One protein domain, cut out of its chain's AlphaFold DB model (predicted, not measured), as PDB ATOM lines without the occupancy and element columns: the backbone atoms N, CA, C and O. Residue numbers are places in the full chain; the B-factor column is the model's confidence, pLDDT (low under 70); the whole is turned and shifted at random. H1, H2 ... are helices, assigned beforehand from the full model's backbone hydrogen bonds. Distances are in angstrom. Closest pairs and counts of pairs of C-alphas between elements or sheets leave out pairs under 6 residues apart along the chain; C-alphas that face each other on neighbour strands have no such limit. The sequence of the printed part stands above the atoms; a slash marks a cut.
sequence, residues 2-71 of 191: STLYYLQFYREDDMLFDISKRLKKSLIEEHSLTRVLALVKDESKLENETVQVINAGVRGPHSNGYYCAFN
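This is residues 2 to 71 of the 191 residues of an uncharacterized protein of Chryseolinea flava (UniProt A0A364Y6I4). Two helices, H2 and H4, stand side by side with their lines nearly parallel, and H3 folds back along H2 so that the centres of H2, H3 and H4 make a triangle. The short H1 packs near the last residues of both H2 and H4, and after H4 the printed part finishes in a long stretch with no named element, residues 59 to 71. The printed part has 70 residues with four named helices in the order H1, H2, H3, H4 and no named strand, and its class is all helix. It is compact, with a radius of gyration of the C-alphas of 11.4 A, and rounded, with spans of 34 by 26 by 19 A.

H1, residues 3 to 7, touches H2, residues 18 to 29, with residues 24 to 28 of H2 alone; their closest C-alphas, those of Leu 4 and Ile 28, are 5.5 A apart. H1 also touches H4, residues 48 to 58, where the closest C-alphas are those of Thr 3 and Gly 57, 4.7 A apart. H2 is the hub, touching the three other helices. H2 and H3, residues 33 to 39, form a helical hairpin: they touch and run opposite ways at a shallow tilt of 32 degrees, with the C-alphas of Leu 23 and Val 36 closest at 6.3 A. H2 and H4 touch through 14 pairs of C-alphas within 8 A and run the same way at a shallow tilt of 3 degrees; the closest C-alphas are those of Ser 20 and Thr 50, 4.9 A apart. H3 and H4 are close but not clearly touching, with the C-alphas of Leu 33 and Val 58 closest at 7.7 A. They run opposite ways at a shallow tilt of 33 degrees, only just short of steep. H1 and H3 are apart. In H1, H2, H3 and H4 every O i to N i+4 pair is within hydrogen-bond range.

H1 begins at C-alpha 3, at (18.409, -1.571, 94.456), and measures 6.0 A from first to last C-alpha. H2 runs 16.7 A from C-alpha 18, at (7.540, 11.776, 102.512), to C-alpha 29. H3 runs 9.9 A from Leu 33 to Leu 39. H4 runs 15.1 A from Asn 48 to Val 58, whose C-alpha is at (17.383, 3.103, 89.557).

The two C-alphas farthest apart are those of Ser 44 and Gly 65, at 34.6 A, while those of Ser 2 and Asn 71 are 13.4 A apart. The printed part has no cut. The link from H2 to H3 is tight, and those from H1 to H2 and from H3 to H4 are short. The mean pLDDT of the printed part is 89.7, and residues 61 to 66 are under 70.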
ATOM      1  N   SER A   2      20.511  -5.242  93.846       80.50
ATOM      2  CA  SER A   2      21.302  -4.012  93.677       80.50
ATOM      3  C   SER A   2      20.543  -2.781  94.176       80.50
ATOM      4  O   SER A   2      21.105  -2.015  94.946       80.50
ATOM      5  N   THR A   3      19.236  -2.666  93.908       87.31
ATOM      6  CA  THR A   3      18.409  -1.571  94.456       87.31
ATOM      7  C   THR A   3      18.363  -1.556  95.985       87.31
ATOM      8  O   THR A   3      18.634  -0.523  96.589       87.31
ATOM      9  N   LEU A   4      18.107  -2.702  96.632       89.00
ATOM     10  CA  LEU A   4      18.159  -2.797  98.099       89.00
ATOM     11  C   LEU A   4      19.555  -2.452  98.644       89.00
ATOM     12  O   LEU A   4      19.665  -1.742  99.638       89.00
ATOM     13  N   TYR A   5      20.610  -2.920  97.971       88.19
ATOM     14  CA  TYR A   5      21.992  -2.661  98.376       88.19
ATOM     15  C   TYR A   5      22.326  -1.164  98.360       88.19
ATOM     16  O   TYR A   5      23.005  -0.686  99.262       88.19
ATOM     17  N   TYR A   6      21.833  -0.410  97.380       88.56
ATOM     18  CA  TYR A   6      22.095   1.027  97.312       88.56
ATOM     19  C   TYR A   6      21.173   1.855  98.201       88.56
ATOM     20  O   TYR A   6      21.614   2.829  98.812       88.56
ATOM     21  N   LEU A   7      19.916   1.446  98.351       91.75
ATOM     22  CA  LEU A   7      18.951   2.169  99.173       91.75
ATOM     23  C   LEU A   7      19.070   1.886 100.676       91.75
ATOM     24  O   LEU A   7      18.491   2.629 101.469       91.75
ATOM     25  N   GLN A   8      19.838   0.876 101.102       89.69
ATOM     26  CA  GLN A   8      20.079   0.626 102.531       89.69
ATOM     27  C   GLN A   8      20.802   1.793 103.227       89.69
ATOM     28  O   GLN A   8      20.615   1.997 104.424       89.69
ATOM     29  N   PHE A   9      21.583   2.583 102.480       88.38
ATOM     30  CA  PHE A   9      22.312   3.746 103.001       88.38
ATOM     31  C   PHE A   9      21.434   4.996 103.153       88.38
ATOM     32  O   PHE A   9      21.823   5.941 103.830       88.38
ATOM     33  N   TYR A  10      20.234   4.993 102.571       90.81
ATOM     34  CA  TYR A  10      19.267   6.079 102.686       90.81
ATOM     35  C   TYR A  10      18.268   5.756 103.801       90.81
ATOM     36  O   TYR A  10      17.219   5.156 103.554       90.81
ATOM     37  N   ARG A  11      18.584   6.088 105.055       92.62
ATOM     38  CA  ARG A  11      17.708   5.789 106.204       92.62
ATOM     39  C   ARG A  11      16.447   6.656 106.167       92.62
ATOM     40  O   ARG A  11      16.517   7.840 105.877       92.62
ATOM     41  N   GLU A  12      15.288   6.073 106.480       92.19
ATOM     42  CA  GLU A  12      14.009   6.812 106.435       92.19
ATOM     43  C   GLU A  12      13.910   7.915 107.493       92.19
ATOM     44  O   GLU A  12      13.210   8.902 107.271       92.19
ATOM     45  N   ASP A  13      14.608   7.753 108.617       93.12
ATOM     46  CA  ASP A  13      14.664   8.754 109.688       93.12
ATOM     47  C   ASP A  13      15.429  10.014 109.258       93.12
ATOM     48  O   ASP A  13      15.129  11.102 109.741       93.12
ATOM     49  N   ASP A  14      16.363   9.868 108.314       94.31
ATOM     50  CA  ASP A  14      17.199  10.959 107.802       94.31
ATOM     51  C   ASP A  14      16.545  11.671 106.600       94.31
ATOM     52  O   ASP A  14      16.993  12.739 106.192       94.31
ATOM     53  N   MET A  15      15.485  11.090 106.022       95.56
ATOM     54  CA  MET A  15      14.778  11.659 104.870       95.56
ATOM     55  C   MET A  15      13.803  12.756 105.286       95.56
ATOM     56  O   MET A  15      12.887  12.532 106.091       95.56
ATOM     57  N   LEU A  16      13.935  13.908 104.636       96.50
ATOM     58  CA  LEU A  16      13.118  15.091 104.867       96.50
ATOM     59  C   LEU A  16      11.748  14.994 104.190       96.50
ATOM     60  O   LEU A  16      10.768  15.511 104.727       96.50
ATOM     61  N   PHE A  17      11.650  14.321 103.038       96.94
ATOM     62  CA  PHE A  17      10.421  14.310 102.240       96.94
ATOM     63  C   PHE A  17       9.697  12.958 102.281       96.94
ATOM     64  O   PHE A  17      10.285  11.899 102.063       96.94
ATOM     65  N   ASP A  18       8.378  12.987 102.502       96.62
ATOM     66  CA  ASP A  18       7.540  11.776 102.512       96.62
ATOM     67  C   ASP A  18       7.579  11.032 101.168       96.62
ATOM     68  O   ASP A  18       7.679   9.802 101.123       96.62
ATOM     69  N   ILE A  19       7.599  11.778 100.057       97.69
ATOM     70  CA  ILE A  19       7.716  11.196  98.719       97.69
ATOM     71  C   ILE A  19       9.022  10.405  98.555       97.69
ATOM     72  O   ILE A  19       8.991   9.318  97.979       97.69
ATOM     73  N   SER A  20      10.140  10.857  99.141       98.00
ATOM     74  CA  SER A  20      11.410  10.116  99.149       98.00
ATOM     75  C   SER A  20      11.262   8.761  99.849       98.00
ATOM     76  O   SER A  20      11.708   7.739  99.323       98.00
ATOM     77  N   LYS A  21      10.562   8.715 100.992       97.69
ATOM     78  CA  LYS A  21      10.310   7.474 101.752       97.69
ATOM     79  C   LYS A  21       9.449   6.499 100.951       97.69
ATOM     80  O   LYS A  21       9.770   5.314 100.853       97.69
ATOM     81  N   ARG A  22       8.372   6.999 100.336       97.62
ATOM     82  CA  ARG A  22       7.468   6.205  99.484       97.62
ATOM     83  C   ARG A  22       8.187   5.647  98.257       97.62
ATOM     84  O   ARG A  22       8.018   4.473  97.934       97.62
ATOM     85  N   LEU A  23       9.009   6.465  97.603       97.56
ATOM     86  CA  LEU A  23       9.803   6.064  96.445       97.56
ATOM     87  C   LEU A  23      10.849   5.018  96.802       97.56
ATOM     88  O   LEU A  23      10.957   4.021  96.094       97.56
ATOM     89  N   LYS A  24      11.567   5.193  97.916       96.31
ATOM     90  CA  LYS A  24      12.514   4.193  98.416       96.31
ATOM     91  C   LYS A  24      11.836   2.834  98.602       96.31
ATOM     92  O   LYS A  24      12.340   1.838  98.088       96.31
ATOM     93  N   LYS A  25      10.701   2.792  99.311       96.25
ATOM     94  CA  LYS A  25       9.941   1.548  99.548       96.25
ATOM     95  C   LYS A  25       9.522   0.902  98.235       96.25
ATOM     96  O   LYS A  25       9.840  -0.254  97.993       96.25
ATOM     97  N   SER A  26       8.914   1.686  97.347       96.38
ATOM     98  CA  SER A  26       8.452   1.197  96.050       96.38
ATOM     99  C   SER A  26       9.590   0.680  95.160       96.38
ATOM    100  O   SER A  26       9.464  -0.374  94.547       96.38
ATOM    101  N   LEU A  27      10.744   1.351  95.130       94.88
ATOM    102  CA  LEU A  27      11.921   0.885  94.387       94.88
ATOM    103  C   LEU A  27      12.464  -0.449  94.923       94.88
ATOM    104  O   LEU A  27      12.908  -1.279  94.131       94.88
ATOM    105  N   ILE A  28      12.423  -0.667  96.241       93.00
ATOM    106  CA  ILE A  28      12.856  -1.922  96.875       93.00
ATOM    107  C   ILE A  28      11.849  -3.051  96.625       93.00
ATOM    108  O   ILE A  28      12.258  -4.164  96.300       93.00
ATOM    109  N   GLU A  29      10.558  -2.777  96.808       94.38
ATOM    110  CA  GLU A  29       9.495  -3.787  96.800       94.38
ATOM    111  C   GLU A  29       9.012  -4.125  95.387       94.38
ATOM    112  O   GLU A  29       8.785  -5.291  95.068       94.38
ATOM    113  N   GLU A  30       8.856  -3.110  94.536       94.31
ATOM    114  CA  GLU A  30       8.230  -3.231  93.217       94.31
ATOM    115  C   GLU A  30       9.253  -3.189  92.073       94.31
ATOM    116  O   GLU A  30       8.952  -3.677  90.987       94.31
ATOM    117  N   HIS A  31      10.438  -2.598  92.296       92.19
ATOM    118  CA  HIS A  31      11.516  -2.453  91.305       92.19
ATOM    119  C   HIS A  31      10.995  -2.015  89.917       92.19
ATOM    120  O   HIS A  31      11.241  -2.659  88.900       92.19
ATOM    121  N   SER A  32      10.221  -0.921  89.886       94.56
ATOM    122  CA  SER A  32       9.461  -0.497  88.702       94.56
ATOM    123  C   SER A  32       9.574   1.003  88.425       94.56
ATOM    124  O   SER A  32       9.119   1.837  89.212       94.56
ATOM    125  N   LEU A  33      10.113   1.356  87.252       95.94
ATOM    126  CA  LEU A  33      10.214   2.745  86.785       95.94
ATOM    127  C   LEU A  33       8.831   3.373  86.567       95.94
ATOM    128  O   LEU A  33       8.586   4.508  86.972       95.94
ATOM    129  N   THR A  34       7.885   2.611  86.009       97.00
ATOM    130  CA  THR A  34       6.493   3.052  85.822       97.00
ATOM    131  C   THR A  34       5.841   3.411  87.150       97.00
ATOM    132  O   THR A  34       5.091   4.385  87.244       97.00
ATOM    133  N   ARG A  35       6.142   2.647  88.203       97.69
ATOM    134  CA  ARG A  35       5.616   2.926  89.532       97.69
ATOM    135  C   ARG A  35       6.203   4.200  90.127       97.69
ATOM    136  O   ARG A  35       5.446   4.993  90.686       97.69
ATOM    137  N   VAL A  36       7.504   4.432  89.955       97.81
ATOM    138  CA  VAL A  36       8.146   5.695  90.348       97.81
ATOM    139  C   VAL A  36       7.476   6.880  89.654       97.81
ATOM    140  O   VAL A  36       7.064   7.820  90.332       97.81
ATOM    141  N   LEU A  37       7.270   6.804  88.333       98.12
ATOM    142  CA  LEU A  37       6.567   7.847  87.573       98.12
ATOM    143  C   LEU A  37       5.142   8.079  88.094       98.12
ATOM    144  O   LEU A  37       4.706   9.221  88.227       98.12
ATOM    145  N   ALA A  38       4.422   7.009  88.444       98.19
ATOM    146  CA  ALA A  38       3.082   7.109  89.011       98.19
ATOM    147  C   ALA A  38       3.063   7.751  90.408       98.19
ATOM    148  O   ALA A  38       2.081   8.403  90.755       98.19
ATOM    149  N   LEU A  39       4.112   7.574  91.216       98.12
ATOM    150  CA  LEU A  39       4.208   8.171  92.551       98.12
ATOM    151  C   LEU A  39       4.489   9.672  92.496       98.12
ATOM    152  O   LEU A  39       3.921  10.409  93.294       98.12
ATOM    153  N   VAL A  40       5.302  10.121  91.537       98.00
ATOM    154  CA  VAL A  40       5.629  11.548  91.360       98.00
ATOM    155  C   VAL A  40       4.623  12.295  90.475       98.00
ATOM    156  O   VAL A  40       4.787  13.483  90.204       98.00
ATOM    157  N   LYS A  41       3.572  11.616  89.998       96.56
ATOM    158  CA  LYS A  41       2.634  12.152  88.998       96.56
ATOM    159  C   LYS A  41       1.821  13.361  89.469       96.56
ATOM    160  O   LYS A  41       1.256  14.058  88.628       96.56
ATOM    161  N   ASP A  42       1.708  13.564  90.775       94.81
ATOM    162  CA  ASP A  42       0.949  14.664  91.379       94.81
ATOM    163  C   ASP A  42       1.890  15.703  92.014       94.81
ATOM    164  O   ASP A  42       1.446  16.760  92.454       94.81
ATOM    165  N   GLU A  43       3.203  15.442  92.007       97.06
ATOM    166  CA  GLU A  43       4.206  16.373  92.512       97.06
ATOM    167  C   GLU A  43       4.386  17.532  91.529       97.06
ATOM    168  O   GLU A  43       4.483  17.332  90.310       97.06
ATOM    169  N   SER A  44       4.454  18.755  92.060       95.12
ATOM    170  CA  SER A  44       4.725  19.965  91.274       95.12
ATOM    171  C   SER A  44       6.220  20.226  91.086       95.12
ATOM    172  O   SER A  44       6.608  20.962  90.184       95.12
ATOM    173  N   LYS A  45       7.064  19.647  91.947       95.69
ATOM    174  CA  LYS A  45       8.526  19.726  91.895       95.69
ATOM    175  C   LYS A  45       9.142  18.470  92.503       95.69
ATOM    176  O   LYS A  45       8.500  17.806  93.310       95.69
ATOM    177  N   LEU A  46      10.398  18.193  92.162       96.06
ATOM    178  CA  LEU A  46      11.211  17.202  92.859       96.06
ATOM    179  C   LEU A  46      12.388  17.880  93.539       96.06
ATOM    180  O   LEU A  46      13.102  18.673  92.924       96.06
ATOM    181  N   GLU A  47      12.581  17.538  94.802       95.25
ATOM    182  CA  GLU A  47      13.698  18.008  95.608       95.25
ATOM    183  C   GLU A  47      14.952  17.191  95.293       95.25
ATOM    184  O   GLU A  47      14.873  16.025  94.892       95.25
ATOM    185  N   ASN A  48      16.124  17.791  95.500       93.62
ATOM    186  CA  ASN A  48      17.405  17.131  95.239       93.62
ATOM    187  C   ASN A  48      17.539  15.801  96.001       93.62
ATOM    188  O   ASN A  48      17.984  14.818  95.415       93.62
ATOM    189  N   GLU A  49      17.082  15.740  97.258       94.88
ATOM    190  CA  GLU A  49      17.022  14.489  98.034       94.88
ATOM    191  C   GLU A  49      16.207  13.414  97.302       94.88
ATOM    192  O   GLU A  49      16.662  12.284  97.133       94.88
ATOM    193  N   THR A  50      15.010  13.763  96.827       97.19
ATOM    194  CA  THR A  50      14.115  12.817  96.157       97.19
ATOM    195  C   THR A  50      14.741  12.270  94.877       97.19
ATOM    196  O   THR A  50      14.698  11.065  94.635       97.19
ATOM    197  N   VAL A  51      15.386  13.128  94.084       96.44
ATOM    198  CA  VAL A  51      16.093  12.708  92.864       96.44
ATOM    199  C   VAL A  51      17.281  11.800  93.193       96.44
ATOM    200  O   VAL A  51      17.491  10.810  92.494       96.44
ATOM    201  N   GLN A  52      18.020  12.071  94.272       93.31
ATOM    202  CA  GLN A  52      19.125  11.214  94.721       93.31
ATOM    203  C   GLN A  52      18.641   9.821  95.139       93.31
ATOM    204  O   GLN A  52      19.242   8.826  94.732       93.31
ATOM    205  N   VAL A  53      17.523   9.731  95.870       95.44
ATOM    206  CA  VAL A  53      16.900   8.445  96.230       95.44
ATOM    207  C   VAL A  53      16.501   7.667  94.978       95.44
ATOM    208  O   VAL A  53      16.817   6.482  94.863       95.44
ATOM    209  N   ILE A  54      15.851   8.327  94.012       95.75
ATOM    210  CA  ILE A  54      15.503   7.693  92.735       95.75
ATOM    211  C   ILE A  54      16.776   7.203  92.033       95.75
ATOM    212  O   ILE A  54      16.843   6.039  91.651       95.75
ATOM    213  N   ASN A  55      17.806   8.045  91.911       92.88
ATOM    214  CA  ASN A  55      19.040   7.701  91.201       92.88
ATOM    215  C   ASN A  55      19.770   6.512  91.838       92.88
ATOM    216  O   ASN A  55      20.193   5.588  91.143       92.88
ATOM    217  N   ALA A  56      19.853   6.484  93.167       91.44
ATOM    218  CA  ALA A  56      20.441   5.368  93.896       91.44
ATOM    219  C   ALA A  56      19.681   4.053  93.654       91.44
ATOM    220  O   ALA A  56      20.302   3.006  93.481       91.44
ATOM    221  N   GLY A  57      18.345   4.094  93.614       92.38
ATOM    222  CA  GLY A  57      17.525   2.899  93.418       92.38
ATOM    223  C   GLY A  57      17.363   2.444  91.964       92.38
ATOM    224  O   GLY A  57      17.126   1.256  91.735       92.38
ATOM    225  N   VAL A  58      17.508   3.361  91.003       91.19
ATOM    226  CA  VAL A  58      17.383   3.103  89.557       91.19
ATOM    227  C   VAL A  58      18.714   2.739  88.918       91.19
ATOM    228  O   VAL A  58      18.747   1.856  88.078       91.19
ATOM    229  N   ARG A  59      19.815   3.364  89.336       82.88
ATOM    230  CA  ARG A  59      21.131   3.178  88.714       82.88
ATOM    231  C   ARG A  59      22.156   2.634  89.708       82.88
ATOM    232  O   ARG A  59      22.812   1.624  89.452       82.88
ATOM    233  N   GLY A  60      22.232   3.270  90.878       80.62
ATOM    234  CA  GLY A  60      23.329   3.085  91.831       80.62
ATOM    235  C   GLY A  60      24.647   3.724  91.346       80.62
ATOM    236  O   GLY A  60      24.767   4.067  90.170       80.62
ATOM    237  N   PRO A  61      25.647   3.942  92.220       69.31
ATOM    238  CA  PRO A  61      26.970   4.415  91.820       69.31
ATOM    239  C   PRO A  61      27.708   3.398  90.935       69.31
ATOM    240  O   PRO A  61      27.701   2.196  91.195       69.31
ATOM    241  N   HIS A  62      28.424   3.891  89.924       57.38
ATOM    242  CA  HIS A  62      29.219   3.059  89.011       57.38
ATOM    243  C   HIS A  62      30.422   2.365  89.666       57.38
ATOM    244  O   HIS A  62      30.999   1.451  89.080       57.38
ATOM    245  N   SER A  63      30.814   2.790  90.868       54.72
ATOM    246  CA  SER A  63      32.119   2.484  91.453       54.72
ATOM    247  C   SER A  63      32.297   1.034  91.913       54.72
ATOM    248  O   SER A  63      33.427   0.563  91.989       54.72
ATOM    249  N   ASN A  64      31.212   0.310  92.217       54.00
ATOM    250  CA  ASN A  64      31.309  -0.953  92.969       54.00
ATOM    251  C   ASN A  64      30.903  -2.202  92.165       54.00
ATOM    252  O   ASN A  64      30.791  -3.282  92.740       54.00
ATOM    253  N   GLY A  65      30.658  -2.083  90.855       56.94
ATOM    254  CA  GLY A  65      30.338  -3.224  89.981       56.94
ATOM    255  C   GLY A  65      28.938  -3.834  90.162       56.94
ATOM    256  O   GLY A  65      28.602  -4.799  89.480       56.94
ATOM    257  N   TYR A  66      28.102  -3.267  91.038       57.88
ATOM    258  CA  TYR A  66      26.690  -3.627  91.176       57.88
ATOM    259  C   TYR A  66      25.823  -2.589  90.463       57.88
ATOM    260  O   TYR A  66      26.004  -1.392  90.647       57.88
ATOM    261  N   TYR A  67      24.865  -3.034  89.661       71.25
ATOM    262  CA  TYR A  67      23.978  -2.154  88.905       71.25
ATOM    263  C   TYR A  67      22.533  -2.484  89.238       71.25
ATOM    264  O   TYR A  67      22.168  -3.665  89.288       71.25
ATOM    265  N   CYS A  68      21.719  -1.470  89.518       70.62
ATOM    266  CA  CYS A  68      20.268  -1.626  89.606       70.62
ATOM    267  C   CYS A  68      19.789  -2.139  88.247       70.62
ATOM    268  O   CYS A  68      19.985  -1.462  87.259       70.62
ATOM    269  N   ALA A  69      19.289  -3.375  88.175       72.56
ATOM    270  CA  ALA A  69      19.225  -4.180  86.945       72.56
ATOM    271  C   ALA A  69      18.193  -3.714  85.886       72.56
ATOM    272  O   ALA A  69      17.646  -4.546  85.161       72.56
ATOM    273  N   PHE A  70      17.914  -2.414  85.794       85.19
ATOM    274  CA  PHE A  70      17.137  -1.825  84.714       85.19
ATOM    275  C   PHE A  70      17.957  -1.800  83.417       85.19
ATOM    276  O   PHE A  70      19.187  -1.841  83.415       85.19
ATOM    277  N   ASN A  71      17.261  -1.806  82.283       85.62
ATOM    278  CA  ASN A  71      17.895  -1.647  80.983       85.62
ATOM    279  C   ASN A  71      18.224  -0.161  80.758       85.62
ATOM    280  O   ASN A  71      17.388   0.704  81.015       85.62
TER     281      ASN A  71